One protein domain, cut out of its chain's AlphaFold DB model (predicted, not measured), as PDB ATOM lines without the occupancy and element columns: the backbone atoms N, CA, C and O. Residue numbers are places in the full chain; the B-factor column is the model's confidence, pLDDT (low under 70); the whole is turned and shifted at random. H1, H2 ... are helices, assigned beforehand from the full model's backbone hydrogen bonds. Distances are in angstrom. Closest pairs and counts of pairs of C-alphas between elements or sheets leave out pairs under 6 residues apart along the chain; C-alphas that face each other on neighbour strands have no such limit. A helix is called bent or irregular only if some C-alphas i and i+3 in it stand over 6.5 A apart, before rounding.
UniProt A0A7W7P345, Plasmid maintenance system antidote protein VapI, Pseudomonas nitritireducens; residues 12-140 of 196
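Overview. This is residues 12 to 140 of the 196 residues of the protein "Plasmid maintenance system antidote protein VapI" of Pseudomonas nitritireducens (UniProt A0A7W7P345). Two long helices, H3 and H4, cross near their middles as an X and make the core, with six shorter helices round them. H1, H2 and H8 pack on H3, while H7 runs beside H4 and H5 and H6 lie on the side of H4 away from H3. The printed part has 129 residues with eight named helices, H1 to H8 in chain order, and no named strand: all helix. It is compact, with a radius of gyration of the C-alphas of 13.4 A, and rounded, spanning 36 by 30 by 30 A.

Along the chain. H1, residues 12 to 21, begins at C-alpha 12 (201.935, 129.436, 143.472) and is irregular: C-alphas 16 and 19 are 8.0 A apart. H2 is residues 27 to 30. H3, residues 39 to 56, is 25.6 A long, and H4, residues 67 to 86, 28.6 A. H5 is residues 95 to 101, H6 106 to 113 and H7 121 to 130, 14.3 A long. H8, residues 135 to 138, ends at C-alpha 138 (185.440, 121.422, 143.385).

Arrangement. H3 and H4 touch, about perpendicular at 89 degrees; their closest C-alphas, Gly 47 and Gly 78, are 3.7 A apart. H1 touches H3 at residues 50 to 54 alone, closest C-alphas Leu 14 and Cys 54, 5.9 A. H7 touches H4 with a shallow tilt of 18 degrees, the same way, closest C-alphas Ala 128 and Leu 76, 6.9 A. H5 touches H6, closest C-alphas Ala 99 and Ala 106, 5.2 A. H3 and H7 are apart. Every O i to N i+4 pair is within hydrogen-bond range in H3 to H7, 4 of 6 in H1; H2 and H8 are too short for one.

Size, cuts and confidence. The C-alphas of Asp 25 and Glu 103, the two farthest apart, are 37.2 A apart. The printed part has no cut, and no link is long. Residues 62 to 64 and 88 to 92 have pLDDT under 70.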
ATOM      1  N   GLY A  12     202.467 128.648 144.579       87.12
ATOM      2  CA  GLY A  12     201.935 129.436 143.472       87.12
ATOM      3  C   GLY A  12     202.972 129.766 142.399       87.12
ATOM      4  O   GLY A  12     202.653 129.745 141.217       87.12
ATOM      5  N   HIS A  13     204.210 130.105 142.784       87.75
ATOM      6  CA  HIS A  13     205.240 130.474 141.803       87.75
ATOM      7  C   HIS A  13     205.625 129.269 140.936       87.75
ATOM      8  O   HIS A  13     205.815 129.391 139.723       87.75
ATOM      9  N   LEU A  14     205.694 128.095 141.560       89.56
ATOM     10  CA  LEU A  14     205.978 126.845 140.868       89.56
ATOM     11  C   LEU A  14     204.803 126.404 139.995       89.56
ATOM     12  O   LEU A  14     205.045 125.998 138.865       89.56
ATOM     13  N   ILE A  15     203.553 126.569 140.443       90.00
ATOM     14  CA  ILE A  15     202.362 126.316 139.614       90.00
ATOM     15  C   ILE A  15     202.360 127.216 138.374       90.00
ATOM     16  O   ILE A  15     202.205 126.723 137.257       90.00
ATOM     17  N   ASP A  16     202.610 128.519 138.528       86.31
ATOM     18  CA  ASP A  16     202.619 129.455 137.394       86.31
ATOM     19  C   ASP A  16     203.681 129.082 136.346       86.31
ATOM     20  O   ASP A  16     203.536 129.360 135.151       86.31
ATOM     21  N   THR A  17     204.760 128.422 136.768       87.69
ATOM     22  CA  THR A  17     205.879 128.009 135.914       87.69
ATOM     23  C   THR A  17     205.897 126.511 135.601       87.69
ATOM     24  O   THR A  17     206.771 126.078 134.849       87.69
ATOM     25  N   ILE A  18     204.909 125.738 136.063       89.75
ATOM     26  CA  ILE A  18     204.952 124.268 136.088       89.75
ATOM     27  C   ILE A  18     205.204 123.678 134.697       89.75
ATOM     28  O   ILE A  18     206.148 122.924 134.498       89.75
ATOM     29  N   TRP A  19     204.487 124.147 133.676       90.00
ATOM     30  CA  TRP A  19     204.633 123.658 132.298       90.00
ATOM     31  C   TRP A  19     205.998 123.934 131.655       90.00
ATOM     32  O   TRP A  19     206.370 123.251 130.704       90.00
ATOM     33  N   LYS A  20     206.756 124.910 132.172       88.00
ATOM     34  CA  LYS A  20     208.120 125.208 131.707       88.00
ATOM     35  C   LYS A  20     209.172 124.340 132.398       88.00
ATOM     36  O   LYS A  20     210.242 124.147 131.840       88.00
ATOM     37  N   THR A  21     208.887 123.858 133.608       88.19
ATOM     38  CA  THR A  21     209.874 123.177 134.464       88.19
ATOM     39  C   THR A  21     209.624 121.679 134.604       88.19
ATOM     40  O   THR A  21     210.530 120.958 135.012       88.19
ATOM     41  N   LEU A  22     208.422 121.205 134.263       91.12
ATOM     42  CA  LEU A  22     208.058 119.797 134.367       91.12
ATOM     43  C   LEU A  22     208.995 118.905 133.536       91.12
ATOM     44  O   LEU A  22     209.193 119.196 132.353       91.12
ATOM     45  N   PRO A  23     209.485 117.783 134.090       92.69
ATOM     46  CA  PRO A  23     210.145 116.732 133.316       92.69
ATOM     47  C   PRO A  23     209.282 116.251 132.140       92.69
ATOM     48  O   PRO A  23     208.052 116.339 132.187       92.69
ATOM     49  N   ALA A  24     209.916 115.780 131.064       89.56
ATOM     50  CA  ALA A  24     209.231 115.362 129.834       89.56
ATOM     51  C   ALA A  24     208.306 114.146 130.036       89.56
ATOM     52  O   ALA A  24     207.283 114.021 129.367       89.56
ATOM     53  N   ASP A  25     208.640 113.290 130.991       92.31
ATOM     54  CA  ASP A  25     207.951 112.057 131.366       92.31
ATOM     55  C   ASP A  25     206.922 112.241 132.498       92.31
ATOM     56  O   ASP A  25     206.179 111.312 132.820       92.31
ATOM     57  N   HIS A  26     206.829 113.445 133.075       93.94
ATOM     58  CA  HIS A  26     205.995 113.704 134.247       93.94
ATOM     59  C   HIS A  26     204.493 113.454 133.974       93.94
ATOM     60  O   HIS A  26     203.973 113.945 132.962       93.94
ATOM     61  N   PRO A  27     203.740 112.805 134.890       91.94
ATOM     62  CA  PRO A  27     202.323 112.467 134.698       91.94
ATOM     63  C   PRO A  27     201.422 113.636 134.266       91.94
ATOM     64  O   PRO A  27     200.593 113.484 133.370       91.94
ATOM     65  N   LEU A  28     201.629 114.834 134.826       93.62
ATOM     66  CA  LEU A  28     200.917 116.066 134.447       93.62
ATOM     67  C   LEU A  28     200.976 116.387 132.938       93.62
ATOM     68  O   LEU A  28     200.035 116.962 132.379       93.62
ATOM     69  N   ARG A  29     202.037 115.987 132.222       91.31
ATOM     70  CA  ARG A  29     202.109 116.188 130.765       91.31
ATOM     71  C   ARG A  29     201.076 115.351 130.007       91.31
ATOM     72  O   ARG A  29     200.611 115.806 128.964       91.31
ATOM     73  N   LYS A  30     200.623 114.226 130.572       90.69
ATOM     74  CA  LYS A  30     199.643 113.297 129.980       90.69
ATOM     75  C   LYS A  30     198.176 113.653 130.261       90.69
ATOM     76  O   LYS A  30     197.288 112.964 129.775       90.69
ATOM     77  N   ILE A  31     197.899 114.712 131.029       90.56
ATOM     78  CA  ILE A  31     196.520 115.177 131.283       90.56
ATOM     79  C   ILE A  31     195.831 115.471 129.951       90.56
ATOM     80  O   ILE A  31     196.400 116.242 129.183       90.56
ATOM     81  N   LYS A  32     194.633 114.928 129.707       88.00
ATOM     82  CA  LYS A  32     193.795 115.189 128.521       88.00
ATOM     83  C   LYS A  32     193.050 116.535 128.628       88.00
ATOM     84  O   LYS A  32     192.835 117.035 129.731       88.00
ATOM     85  N   GLN A  33     192.659 117.124 127.493       86.50
ATOM     86  CA  GLN A  33     191.834 118.345 127.467       86.50
ATOM     87  C   GLN A  33     190.465 118.099 128.106       86.50
ATOM     88  O   GLN A  33     190.044 118.861 128.973       86.50
ATOM     89  N   HIS A  34     189.819 116.994 127.743       85.62
ATOM     90  CA  HIS A  34     188.607 116.515 128.393       85.62
ATOM     91  C   HIS A  34     188.993 115.595 129.552       85.62
ATOM     92  O   HIS A  34     189.708 114.610 129.353       85.62
ATOM     93  N   LEU A  35     188.578 115.954 130.770       86.56
ATOM     94  CA  LEU A  35     188.848 115.142 131.954       86.56
ATOM     95  C   LEU A  35     187.866 113.967 132.023       86.56
ATOM     96  O   LEU A  35     186.683 114.167 131.746       86.56
ATOM     97  N   PRO A  36     188.329 112.765 132.405       82.94
ATOM     98  CA  PRO A  36     187.430 111.645 132.618       82.94
ATOM     99  C   PRO A  36     186.530 111.905 133.831       82.94
ATOM    100  O   PRO A  36     186.944 112.541 134.807       82.94
ATOM    101  N   LEU A  37     185.302 111.390 133.763       75.88
ATOM    102  CA  LEU A  37     184.401 111.324 134.910       75.88
ATOM    103  C   LEU A  37     184.886 110.250 135.907       75.88
ATOM    104  O   LEU A  37     185.387 109.213 135.464       75.88
ATOM    105  N   PRO A  38     184.706 110.448 137.227       87.75
ATOM    106  CA  PRO A  38     184.241 111.677 137.878       87.75
ATOM    107  C   PRO A  38     185.277 112.821 137.802       87.75
ATOM    108  O   PRO A  38     186.473 112.618 138.034       87.75
ATOM    109  N   ILE A  39     184.826 114.038 137.464       88.31
ATOM    110  CA  ILE A  39     185.719 115.195 137.238       88.31
ATOM    111  C   ILE A  39     186.422 115.595 138.540       88.31
ATOM    112  O   ILE A  39     187.601 115.946 138.517       88.31
ATOM    113  N   GLU A  40     185.736 115.512 139.677       93.25
ATOM    114  CA  GLU A  40     186.261 115.865 140.993       93.25
ATOM    115  C   GLU A  40     187.489 115.033 141.388       93.25
ATOM    116  O   GLU A  40     188.435 115.573 141.968       93.25
ATOM    117  N   GLU A  41     187.527 113.752 141.012       93.19
ATOM    118  CA  GLU A  41     188.673 112.869 141.255       93.19
ATOM    119  C   GLU A  41     189.821 113.172 140.291       93.19
ATOM    120  O   GLU A  41     190.988 113.231 140.691       93.19
ATOM    121  N   SER A  42     189.500 113.460 139.027       94.19
ATOM    122  CA  SER A  42     190.485 113.925 138.047       94.19
ATOM    123  C   SER A  42     191.172 115.212 138.511       94.19
ATOM    124  O   SER A  42     192.402 115.301 138.502       94.19
ATOM    125  N   LEU A  43     190.399 116.198 138.973       96.62
ATOM    126  CA  LEU A  43     190.917 117.460 139.497       96.62
ATOM    127  C   LEU A  43     191.736 117.258 140.773       96.62
ATOM    128  O   LEU A  43     192.810 117.849 140.904       96.62
ATOM    129  N   LEU A  44     191.273 116.405 141.690       96.75
ATOM    130  CA  LEU A  44     192.003 116.081 142.915       96.75
ATOM    131  C   LEU A  44     193.356 115.427 142.612       96.75
ATOM    132  O   LEU A  44     194.366 115.804 143.213       96.75
ATOM    133  N   LYS A  45     193.399 114.493 141.655       96.69
ATOM    134  CA  LYS A  45     194.632 113.830 141.217       96.69
ATOM    135  C   LYS A  45     195.609 114.820 140.588       96.69
ATOM    136  O   LYS A  45     196.767 114.864 140.990       96.69
ATOM    137  N   ILE A  46     195.145 115.648 139.649       97.06
ATOM    138  CA  ILE A  46     195.977 116.675 138.997       97.06
ATOM    139  C   ILE A  46     196.527 117.656 140.033       97.06
ATOM    140  O   ILE A  46     197.713 117.984 140.016       97.06
ATOM    141  N   GLY A  47     195.666 118.119 140.936       96.50
ATOM    142  CA  GLY A  47     196.037 119.050 141.987       96.50
ATOM    143  C   GLY A  47     197.060 118.479 142.957       96.50
ATOM    144  O   GLY A  47     198.042 119.148 143.266       96.50
ATOM    145  N   SER A  48     196.856 117.236 143.401       95.94
ATOM    146  CA  SER A  48     197.795 116.533 144.282       95.94
ATOM    147  C   SER A  48     199.161 116.398 143.623       95.94
ATOM    148  O   SER A  48     200.147 116.865 144.176       95.94
ATOM    149  N   GLU A  49     199.194 115.894 142.393       96.69
ATOM    150  CA  GLU A  49     200.422 115.701 141.623       96.69
ATOM    151  C   GLU A  49     201.181 117.026 141.392       96.69
ATOM    152  O   GLU A  49     202.405 117.093 141.501       96.69
ATOM    153  N   ALA A  50     200.462 118.119 141.112       95.44
ATOM    154  CA  ALA A  50     201.062 119.443 140.963       95.44
ATOM    155  C   ALA A  50     201.645 119.977 142.277       95.44
ATOM    156  O   ALA A  50     202.740 120.547 142.278       95.44
ATOM    157  N   VAL A  51     200.935 119.799 143.391       94.12
ATOM    158  CA  VAL A  51     201.412 120.199 144.720       94.12
ATOM    159  C   VAL A  51     202.627 119.371 145.127       94.12
ATOM    160  O   VAL A  51     203.620 119.955 145.559       94.12
ATOM    161  N   ASP A  52     202.597 118.056 144.930       94.06
ATOM    162  CA  ASP A  52     203.694 117.147 145.271       94.06
ATOM    163  C   ASP A  52     204.951 117.479 144.460       94.06
ATOM    164  O   ASP A  52     206.047 117.597 145.020       94.06
ATOM    165  N   TYR A  53     204.794 117.779 143.165       94.25
ATOM    166  CA  TYR A  53     205.882 118.320 142.354       94.25
ATOM    167  C   TYR A  53     206.437 119.621 142.953       94.25
ATOM    168  O   TYR A  53     207.651 119.754 143.116       94.25
ATOM    169  N   CYS A  54     205.583 120.572 143.344       92.50
ATOM    170  CA  CYS A  54     206.033 121.826 143.956       92.50
ATOM    171  C   CYS A  54     206.790 121.597 145.275       92.50
ATOM    172  O   CYS A  54     207.823 122.228 145.516       92.50
ATOM    173  N   VAL A  55     206.307 120.681 146.116       91.81
ATOM    174  CA  VAL A  55     206.949 120.294 147.382       91.81
ATOM    175  C   VAL A  55     208.313 119.652 147.122       91.81
ATOM    176  O   VAL A  55     209.290 120.032 147.767       91.81
ATOM    177  N   SER A  56     208.428 118.785 146.109       91.44
ATOM    178  CA  SER A  56     209.710 118.189 145.692       91.44
ATOM    179  C   SER A  56     210.748 119.235 145.251       91.44
ATOM    180  O   SER A  56     211.953 119.014 145.363       91.44
ATOM    181  N   LYS A  57     210.292 120.408 144.789       89.25
ATOM    182  CA  LYS A  57     211.132 121.563 144.426       89.25
ATOM    183  C   LYS A  57     211.365 122.542 145.585       89.25
ATOM    184  O   LYS A  57     211.960 123.599 145.380       89.25
ATOM    185  N   GLY A  58     210.940 122.193 146.798       87.44
ATOM    186  CA  GLY A  58     211.210 122.945 148.024       87.44
ATOM    187  C   GLY A  58     210.097 123.895 148.467       87.44
ATOM    188  O   GLY A  58     210.317 124.666 149.407       87.44
ATOM    189  N   ALA A  59     208.916 123.861 147.840       88.19
ATOM    190  CA  ALA A  59     207.770 124.598 148.360       88.19
ATOM    191  C   ALA A  59     207.262 123.989 149.670       88.19
ATOM    192  O   ALA A  59     207.278 122.778 149.874       88.19
ATOM    193  N   LYS A  60     206.777 124.856 150.558       82.75
ATOM    194  CA  LYS A  60     206.149 124.465 151.821       82.75
ATOM    195  C   LYS A  60     204.741 125.055 151.860       82.75
ATOM    196  O   LYS A  60     204.623 126.257 152.119       82.75
ATOM    197  N   PRO A  61     203.689 124.283 151.530       78.88
ATOM    198  CA  PRO A  61     202.328 124.708 151.823       78.88
ATOM    199  C   PRO A  61     202.206 124.897 153.339       78.88
ATOM    200  O   PRO A  61     202.675 124.074 154.121       78.88
ATOM    201  N   ASN A  62     201.671 126.041 153.750       64.81
ATOM    202  CA  ASN A  62     201.787 126.542 155.123       64.81
ATOM    203  C   ASN A  62     200.541 126.263 155.983       64.81
ATOM    204  O   ASN A  62     200.444 126.803 157.082       64.81
ATOM    205  N   MET A  63     199.580 125.476 155.501       66.25
ATOM    206  CA  MET A  63     198.334 125.222 156.219       66.25
ATOM    207  C   MET A  63     198.209 123.801 156.740       66.25
ATOM    208  O   MET A  63     198.356 122.834 155.999       66.25
ATOM    209  N   THR A  64     197.746 123.717 157.981       68.62
ATOM    210  CA  THR A  64     196.939 122.621 158.517       68.62
ATOM    211  C   THR A  64     195.486 122.844 158.091       68.62
ATOM    212  O   THR A  64     194.688 123.433 158.815       68.62
ATOM    213  N   LEU A  65     195.158 122.466 156.856       73.00
ATOM    214  CA  LEU A  65     193.763 122.341 156.431       73.00
ATOM    215  C   LEU A  65     193.174 121.065 157.040       73.00
ATOM    216  O   LEU A  65     193.883 120.065 157.158       73.00
ATOM    217  N   ASP A  66     191.883 121.084 157.374       84.56
ATOM    218  CA  ASP A  66     191.144 119.833 157.533       84.56
ATOM    219  C   ASP A  66     191.146 119.044 156.209       84.56
ATOM    220  O   ASP A  66     191.479 119.571 155.139       84.56
ATOM    221  N   GLU A  67     190.802 117.760 156.282       86.19
ATOM    222  CA  GLU A  67     190.888 116.860 155.133       86.19
ATOM    223  C   GLU A  67     190.074 117.365 153.929       86.19
ATOM    224  O   GLU A  67     190.568 117.342 152.796       86.19
ATOM    225  N   GLU A  68     188.865 117.885 154.150       85.56
ATOM    226  CA  GLU A  68     187.980 118.299 153.060       85.56
ATOM    227  C   GLU A  68     188.393 119.644 152.459       85.56
ATOM    228  O   GLU A  68     188.425 119.814 151.235       85.56
ATOM    229  N   SER A  69     188.805 120.594 153.293       86.75
ATOM    230  CA  SER A  69     189.363 121.861 152.833       86.75
ATOM    231  C   SER A  69     190.665 121.638 152.055       86.75
ATOM    232  O   SER A  69     190.912 122.317 151.054       86.75
ATOM    233  N   SER A  70     191.473 120.643 152.443       89.25
ATOM    234  CA  SER A  70     192.655 120.218 151.685       89.25
ATOM    235  C   SER A  70     192.281 119.622 150.325       89.25
ATOM    236  O   SER A  70     192.892 119.977 149.313       89.25
ATOM    237  N   LYS A  71     191.269 118.745 150.262       92.12
ATOM    238  CA  LYS A  71     190.772 118.182 148.993       92.12
ATOM    239  C   LYS A  71     190.225 119.273 148.072       92.12
ATOM    240  O   LYS A  71     190.595 119.320 146.902       92.12
ATOM    241  N   THR A  72     189.434 120.199 148.607       92.12
ATOM    242  CA  THR A  72     188.918 121.375 147.887       92.12
ATOM    243  C   THR A  72     190.049 122.214 147.298       92.12
ATOM    244  O   THR A  72     190.038 122.548 146.111       92.12
ATOM    245  N   TRP A  73     191.046 122.549 148.122       93.12
ATOM    246  CA  TRP A  73     192.210 123.318 147.688       93.12
ATOM    247  C   TRP A  73     192.938 122.618 146.539       93.12
ATOM    248  O   TRP A  73     193.206 123.244 145.513       93.12
ATOM    249  N   LYS A  74     193.188 121.312 146.668       94.75
ATOM    250  CA  LYS A  74     193.826 120.512 145.620       94.75
ATOM    251  C   LYS A  74     192.989 120.471 144.342       94.75
ATOM    252  O   LYS A  74     193.546 120.712 143.279       94.75
ATOM    253  N   ARG A  75     191.670 120.264 144.410       96.06
ATOM    254  CA  ARG A  75     190.793 120.303 143.220       96.06
ATOM    255  C   ARG A  75     190.877 121.650 142.493       96.06
ATOM    256  O   ARG A  75     191.026 121.673 141.275       96.06
ATOM    257  N   LEU A  76     190.880 122.770 143.224       95.12
ATOM    258  CA  LEU A  76     191.060 124.107 142.636       95.12
ATOM    259  C   LEU A  76     192.455 124.315 142.032       95.12
ATOM    260  O   LEU A  76     192.578 124.924 140.971       95.12
ATOM    261  N   VAL A  77     193.510 123.807 142.675       95.06
ATOM    262  CA  VAL A  77     194.859 123.792 142.087       95.06
ATOM    263  C   VAL A  77     194.870 122.964 140.800       95.06
ATOM    264  O   VAL A  77     195.444 123.395 139.802       95.06
ATOM    265  N   GLY A  78     194.194 121.815 140.788       95.94
ATOM    266  CA  GLY A  78     194.037 120.978 139.604       95.94
ATOM    267  C   GLY A  78     193.328 121.708 138.466       95.94
ATOM    268  O   GLY A  78     193.820 121.706 137.336       95.94
ATOM    269  N   ALA A  79     192.237 122.408 138.780       94.94
ATOM    270  CA  ALA A  79     191.487 123.229 137.834       94.94
ATOM    271  C   ALA A  79     192.352 124.356 137.256       94.94
ATOM    272  O   ALA A  79     192.373 124.561 136.046       94.94
ATOM    273  N   TRP A  80     193.142 125.030 138.096       93.38
ATOM    274  CA  TRP A  80     194.090 126.053 137.656       93.38
ATOM    275  C   TRP A  80     195.132 125.479 136.693       93.38
ATOM    276  O   TRP A  80     195.374 126.035 135.620       93.38
ATOM    277  N   VAL A  81     195.779 124.374 137.071       93.50
ATOM    278  CA  VAL A  81     196.825 123.721 136.270       93.50
ATOM    279  C   VAL A  81     196.274 123.290 134.910       93.50
ATOM    280  O   VAL A  81     196.919 123.538 133.885       93.50
ATOM    281  N   HIS A  82     195.074 122.704 134.896       93.56
ATOM    282  CA  HIS A  82     194.363 122.308 133.681       93.56
ATOM    283  C   HIS A  82     194.007 123.518 132.808       93.56
ATOM    284  O   HIS A  82     194.379 123.554 131.634       93.56
ATOM    285  N   TYR A  83     193.416 124.558 133.399       90.94
ATOM    286  CA  TYR A  83     193.072 125.800 132.709       90.94
ATOM    287  C   TYR A  83     194.298 126.450 132.053       90.94
ATOM    288  O   TYR A  83     194.263 126.835 130.887       90.94
ATOM    289  N   GLN A  84     195.433 126.529 132.750       88.38
ATOM    290  CA  GLN A  84     196.667 127.090 132.181       88.38
ATOM    291  C   GLN A  84     197.236 126.246 131.032       88.38
ATOM    292  O   GLN A  84     197.938 126.786 130.180       88.38
ATOM    293  N   LYS A  85     196.963 124.935 131.001       88.88
ATOM    294  CA  LYS A  85     197.385 124.054 129.903       88.88
ATOM    295  C   LYS A  85     196.531 124.252 128.650       88.88
ATOM    296  O   LYS A  85     197.074 124.222 127.551       88.88
ATOM    297  N   TYR A  86     195.220 124.440 128.823       86.69
ATOM    298  CA  TYR A  86     194.237 124.329 127.738       86.69
ATOM    299  C   TYR A  86     193.445 125.596 127.413       86.69
ATOM    300  O   TYR A  86     192.684 125.590 126.453       86.69
ATOM    301  N   SER A  87     193.628 126.698 128.141       76.62
ATOM    302  CA  SER A  87     192.855 127.935 127.931       76.62
ATOM    303  C   SER A  87     193.078 128.622 126.576       76.62
ATOM    304  O   SER A  87     192.458 129.653 126.330       76.62
ATOM    305  N   GLY A  88     193.948 128.107 125.695       60.03
ATOM    306  CA  GLY A  88     194.187 128.639 124.343       60.03
ATOM    307  C   GLY A  88     194.756 130.065 124.302       60.03
ATOM    308  O   GLY A  88     195.106 130.568 123.237       60.03
ATOM    309  N   ARG A  89     194.881 130.730 125.456       57.78
ATOM    310  CA  ARG A  89     195.444 132.067 125.599       57.78
ATOM    311  C   ARG A  89     196.957 131.942 125.494       57.78
ATOM    312  O   ARG A  89     197.602 131.343 126.351       57.78
ATOM    313  N   ALA A  90     197.524 132.534 124.445       45.66
ATOM    314  CA  ALA A  90     198.971 132.599 124.221       45.66
ATOM    315  C   ALA A  90     199.740 133.180 125.429       45.66
ATOM    316  O   ALA A  90     200.930 132.925 125.611       45.66
ATOM    317  N   THR A  91     199.051 133.930 126.289       55.69
ATOM    318  CA  THR A  91     199.552 134.451 127.556       55.69
ATOM    319  C   THR A  91     198.909 133.732 128.740       55.69
ATOM    320  O   THR A  91     197.691 133.742 128.923       55.69
ATOM    321  N   LYS A  92     199.758 133.135 129.588       69.25
ATOM    322  CA  LYS A  92     199.364 132.609 130.903       69.25
ATOM    323  C   LYS A  92     198.571 133.671 131.658       69.25
ATOM    324  O   LYS A  92     199.053 134.793 131.823       69.25
ATOM    325  N   VAL A  93     197.383 133.319 132.140       78.81
ATOM    326  CA  VAL A  93     196.569 134.255 132.921       78.81
ATOM    327  C   VAL A  93     197.257 134.486 134.264       78.81
ATOM    328  O   VAL A  93     197.537 133.533 134.992       78.81
ATOM    329  N   SER A  94     197.562 135.746 134.580       83.00
ATOM    330  CA  SER A  94     198.226 136.101 135.834       83.00
ATOM    331  C   SER A  94     197.260 136.008 137.017       83.00
ATOM    332  O   SER A  94     196.046 136.163 136.868       83.00
ATOM    333  N   ARG A  95     197.796 135.828 138.229       86.94
ATOM    334  CA  ARG A  95     196.972 135.803 139.450       86.94
ATOM    335  C   ARG A  95     196.179 137.089 139.656       86.94
ATOM    336  O   ARG A  95     195.084 137.024 140.194       86.94
ATOM    337  N   ALA A  96     196.720 138.231 139.225       85.62
ATOM    338  CA  ALA A  96     196.037 139.520 139.296       85.62
ATOM    339  C   ALA A  96     194.793 139.550 138.395       85.62
ATOM    340  O   ALA A  96     193.743 140.009 138.828       85.62
ATOM    341  N   VAL A  97     194.884 138.990 137.182       85.44
ATOM    342  CA  VAL A  97     193.737 138.893 136.264       85.44
ATOM    343  C   VAL A  97     192.662 137.965 136.823       85.44
ATOM    344  O   VAL A  97     191.481 138.290 136.733       85.44
ATOM    345  N   ILE A  98     193.061 136.837 137.422       88.12
ATOM    346  CA  ILE A  98     192.124 135.927 138.097       88.12
ATOM    347  C   ILE A  98     191.432 136.669 139.239       88.12
ATOM    348  O   ILE A  98     190.210 136.706 139.279       88.12
ATOM    349  N   ALA A  99     192.209 137.307 140.121       88.50
ATOM    350  CA  ALA A  99     191.707 138.046 141.276       88.50
ATOM    351  C   ALA A  99     190.692 139.128 140.871       88.50
ATOM    352  O   ALA A  99     189.623 139.208 141.462       88.50
ATOM    353  N   GLN A 100     190.979 139.878 139.802       86.69
ATOM    354  CA  GLN A 100     190.062 140.872 139.251       86.69
ATOM    355  C   GLN A 100     188.754 140.248 138.740       86.69
ATOM    356  O   GLN A 100     187.689 140.797 138.993       86.69
ATOM    357  N   HIS A 101     188.813 139.104 138.047       84.00
ATOM    358  CA  HIS A 101     187.610 138.438 137.526       84.00
ATOM    359  C   HIS A 101     186.715 137.865 138.619       84.00
ATOM    360  O   HIS A 101     185.502 137.819 138.448       84.00
ATOM    361  N   VAL A 102     187.310 137.390 139.713       85.56
ATOM    362  CA  VAL A 102     186.553 136.833 140.838       85.56
ATOM    363  C   VAL A 102     186.297 137.859 141.943       85.56
ATOM    364  O   VAL A 102     185.855 137.478 143.016       85.56
ATOM    365  N   GLU A 103     186.575 139.145 141.698       85.88
ATOM    366  CA  GLU A 103     186.372 140.234 142.665       85.88
ATOM    367  C   GLU A 103     187.046 139.963 144.027       85.88
ATOM    368  O   GLU A 103     186.501 140.225 145.099       85.88
ATOM    369  N   MET A 104     188.262 139.413 143.989       86.62
ATOM    370  CA  MET A 104     189.071 139.102 145.166       86.62
ATOM    371  C   MET A 104     190.375 139.895 145.177       86.62
ATOM    372  O   MET A 104     190.941 140.219 144.135       86.62
ATOM    373  N   ASP A 105     190.942 140.098 146.366       86.81
ATOM    374  CA  ASP A 105     192.301 140.625 146.478       86.81
ATOM    375  C   ASP A 105     193.335 139.654 145.887       86.81
ATOM    376  O   ASP A 105     193.339 138.449 146.167       86.81
ATOM    377  N   ALA A 106     194.312 140.184 145.148       85.62
ATOM    378  CA  ALA A 106     195.422 139.389 144.614       85.62
ATOM    379  C   ALA A 106     196.254 138.705 145.722       85.62
ATOM    380  O   ALA A 106     196.821 137.622 145.520       85.62
ATOM    381  N   SER A 107     196.303 139.312 146.914       86.06
ATOM    382  CA  SER A 107     196.909 138.727 148.113       86.06
ATOM    383  C   SER A 107     196.133 137.496 148.593       86.06
ATOM    384  O   SER A 107     196.754 136.502 148.972       86.06
ATOM    385  N   SER A 108     194.801 137.506 148.496       86.69
ATOM    386  CA  SER A 108     193.931 136.374 148.832       86.69
ATOM    387  C   SER A 108     194.152 135.201 147.884       86.69
ATOM    388  O   SER A 108     194.380 134.089 148.355       86.69
ATOM    389  N   ILE A 109     194.217 135.445 146.570       88.50
ATOM    390  CA  ILE A 109     194.568 134.409 145.581       88.50
ATOM    391  C   ILE A 109     195.969 133.847 145.846       88.50
ATOM    392  O   ILE A 109     196.177 132.635 145.815       88.50
ATOM    393  N   THR A 110     196.935 134.714 146.158       88.81
ATOM    394  CA  THR A 110     198.310 134.300 146.467       88.81
ATOM    395  C   THR A 110     198.394 133.480 147.754       88.81
ATOM    396  O   THR A 110     199.136 132.501 147.810       88.81
ATOM    397  N   ASN A 111     197.653 133.846 148.795       87.88
ATOM    398  CA  ASN A 111     197.612 133.081 150.036       87.88
ATOM    399  C   ASN A 111     196.918 131.734 149.828       87.88
ATOM    400  O   ASN A 111     197.429 130.716 150.287       87.88
ATOM    401  N   PHE A 112     195.823 131.708 149.077       88.56
ATOM    402  CA  PHE A 112     195.122 130.483 148.714       88.56
ATOM    403  C   PHE A 112     196.012 129.503 147.938       88.56
ATOM    404  O   PHE A 112     196.202 128.372 148.378       88.56
ATOM    405  N   ILE A 113     196.613 129.924 146.818       88.75
ATOM    406  CA  ILE A 113     197.397 129.008 145.971       88.75
ATOM    407  C   ILE A 113     198.628 128.460 146.704       88.75
ATOM    408  O   ILE A 113     199.062 127.340 146.459       88.75
ATOM    409  N   ASN A 114     199.169 129.229 147.651       87.81
ATOM    410  CA  ASN A 114     200.264 128.790 148.510       87.81
ATOM    411  C   ASN A 114     199.822 127.882 149.665       87.81
ATOM    412  O   ASN A 114     200.659 127.538 150.499       87.81
ATOM    413  N   GLY A 115     198.533 127.543 149.755       83.56
ATOM    414  CA  GLY A 115     197.974 126.801 150.876       83.56
ATOM    415  C   GLY A 115     198.269 127.514 152.191       83.56
ATOM    416  O   GLY A 115     198.825 126.895 153.086       83.56
ATOM    417  N   LYS A 116     198.031 128.834 152.266       83.62
ATOM    418  CA  LYS A 116     198.131 129.666 153.488       83.62
ATOM    419  C   LYS A 116     196.764 130.001 154.086       83.62
ATOM    420  O   LYS A 116     196.686 130.268 155.281       83.62
ATOM    421  N   ARG A 117     195.703 130.031 153.270       81.88
ATOM    422  CA  ARG A 117     194.323 130.240 153.733       81.88
ATOM    423  C   ARG A 117     193.321 129.443 152.891       81.88
ATOM    424  O   ARG A 117     193.445 129.411 151.669       81.88
ATOM    425  N   ALA A 118     192.314 128.863 153.543       81.88
ATOM    426  CA  ALA A 118     191.153 128.293 152.871       81.88
ATOM    427  C   ALA A 118     190.305 129.418 152.267       81.88
ATOM    428  O   ALA A 118     190.188 130.506 152.841       81.88
ATOM    429  N   LEU A 119     189.705 129.157 151.113       84.50
ATOM    430  CA  LEU A 119     188.755 130.086 150.521       84.50
ATOM    431  C   LEU A 119     187.386 129.944 151.168       84.50
ATOM    432  O   LEU A 119     186.999 128.875 151.640       84.50
ATOM    433  N   THR A 120     186.623 131.032 151.135       86.38
ATOM    434  CA  THR A 120     185.192 130.957 151.409       86.38
ATOM    435  C   THR A 120     184.506 130.117 150.329       86.38
ATOM    436  O   THR A 120     185.023 129.940 149.217       86.38
ATOM    437  N   GLN A 121     183.311 129.607 150.630       83.88
ATOM    438  CA  GLN A 121     182.506 128.879 149.648       83.88
ATOM    439  C   GLN A 121     182.236 129.736 148.397       83.88
ATOM    440  O   GLN A 121     182.396 129.249 147.282       83.88
ATOM    441  N   GLY A 122     181.908 131.022 148.576       84.62
ATOM    442  CA  GLY A 122     181.670 131.959 147.471       84.62
ATOM    443  C   GLY A 122     182.886 132.133 146.559       84.62
ATOM    444  O   GLY A 122     182.767 131.972 145.347       84.62
ATOM    445  N   ALA A 123     184.069 132.349 147.139       87.38
ATOM    446  CA  ALA A 123     185.317 132.463 146.384       87.38
ATOM    447  C   ALA A 123     185.672 131.165 145.635       87.38
ATOM    448  O   ALA A 123     186.140 131.198 144.498       87.38
ATOM    449  N   SER A 124     185.410 130.008 146.253       88.88
ATOM    450  CA  SER A 124     185.633 128.701 145.618       88.88
ATOM    451  C   SER A 124     184.723 128.502 144.401       88.88
ATOM    452  O   SER A 124     185.183 128.030 143.366       88.88
ATOM    453  N   ILE A 125     183.451 128.911 144.503       87.19
ATOM    454  CA  ILE A 125     182.474 128.878 143.401       87.19
ATOM    455  C   ILE A 125     182.913 129.792 142.251       87.19
ATOM    456  O   ILE A 125     182.905 129.372 141.097       87.19
ATOM    457  N   GLN A 126     183.308 131.032 142.554       88.06
ATOM    458  CA  GLN A 126     183.745 131.991 141.535       88.06
ATOM    459  C   GLN A 126     184.985 131.496 140.781       88.06
ATOM    460  O   GLN A 126     185.022 131.573 139.555       88.06
ATOM    461  N   LEU A 127     185.965 130.923 141.488       91.44
ATOM    462  CA  LEU A 127     187.142 130.326 140.856       91.44
ATOM    463  C   LEU A 127     186.804 129.092 140.017       91.44
ATOM    464  O   LEU A 127     187.336 128.961 138.918       91.44
ATOM    465  N   ALA A 128     185.923 128.210 140.498       90.62
ATOM    466  CA  ALA A 128     185.475 127.047 139.729       90.62
ATOM    467  C   ALA A 128     184.903 127.481 138.371       90.62
ATOM    468  O   ALA A 128     185.376 127.033 137.325       90.62
ATOM    469  N   ASN A 129     183.977 128.443 138.401       88.19
ATOM    470  CA  ASN A 129     183.356 129.001 137.205       88.19
ATOM    471  C   ASN A 129     184.386 129.673 136.289       88.19
ATOM    472  O   ASN A 129     184.357 129.466 135.079       88.19
ATOM    473  N   PHE A 130     185.324 130.442 136.855       89.50
ATOM    474  CA  PHE A 130     186.399 131.078 136.091       89.50
ATOM    475  C   PHE A 130     187.253 130.053 135.327       89.50
ATOM    476  O   PHE A 130     187.627 130.287 134.177       89.50
ATOM    477  N   PHE A 131     187.540 128.903 135.942       89.88
ATOM    478  CA  PHE A 131     188.299 127.821 135.315       89.88
ATOM    479  C   PHE A 131     187.465 126.929 134.379       89.88
ATOM    480  O   PHE A 131     188.030 126.033 133.759       89.88
ATOM    481  N   GLY A 132     186.157 127.173 134.241       87.56
ATOM    482  CA  GLY A 132     185.268 126.380 133.387       87.56
ATOM    483  C   GLY A 132     184.791 125.064 134.014       87.56
ATOM    484  O   GLY A 132     184.367 124.166 133.291       87.56
ATOM    485  N   PHE A 133     184.849 124.940 135.341       89.75
ATOM    486  CA  PHE A 133     184.354 123.779 136.085       89.75
ATOM    487  C   PHE A 133     183.091 124.128 136.874       89.75
ATOM    488  O   PHE A 133     182.875 125.278 137.255       89.75
ATOM    489  N   SER A 134     182.252 123.129 137.155       87.69
ATOM    490  CA  SER A 134     181.109 123.336 138.046       87.69
ATOM    491  C   SER A 134     181.593 123.385 139.488       87.69
ATOM    492  O   SER A 134     182.509 122.649 139.862       87.69
ATOM    493  N   PRO A 135     180.939 124.176 140.350       88.94
ATOM    494  CA  PRO A 135     181.227 124.173 141.772       88.94
ATOM    495  C   PRO A 135     181.178 122.797 142.440       88.94
ATOM    496  O   PRO A 135     181.943 122.576 143.375       88.94
ATOM    497  N   ILE A 136     180.338 121.868 141.961       89.62
ATOM    498  CA  ILE A 136     180.274 120.499 142.505       89.62
ATOM    499  C   ILE A 136     181.554 119.700 142.228       89.62
ATOM    500  O   ILE A 136     181.952 118.884 143.050       89.62
ATOM    501  N   ASP A 137     182.247 119.997 141.124       90.69
ATOM    502  CA  ASP A 137     183.499 119.333 140.752       90.69
ATOM    503  C   ASP A 137     184.642 119.738 141.715       90.69
ATOM    504  O   ASP A 137     185.649 119.045 141.850       90.69
ATOM    505  N   ILE A 138     184.490 120.879 142.403       92.19
ATOM    506  CA  ILE A 138     185.440 121.422 143.385       92.19
ATOM    507  C   ILE A 138     185.020 121.109 144.826       92.19
ATOM    508  O   ILE A 138     185.859 120.779 145.669       92.19
ATOM    509  N   ARG A 139     183.720 121.222 145.103       88.88
ATOM    510  CA  ARG A 139     183.073 120.996 146.397       88.88
ATOM    511  C   ARG A 139     181.927 119.988 146.223       88.88
ATOM    512  O   ARG A 139     180.767 120.390 146.132       88.88
ATOM    513  N   PRO A 140     182.213 118.678 146.155       84.75
ATOM    514  CA  PRO A 140     181.165 117.665 146.014       84.75
ATOM    515  C   PRO A 140     180.171 117.681 147.186       84.75
ATOM    516  O   PRO A 140     178.985 117.405 147.012       84.75
TER     517      PRO A 140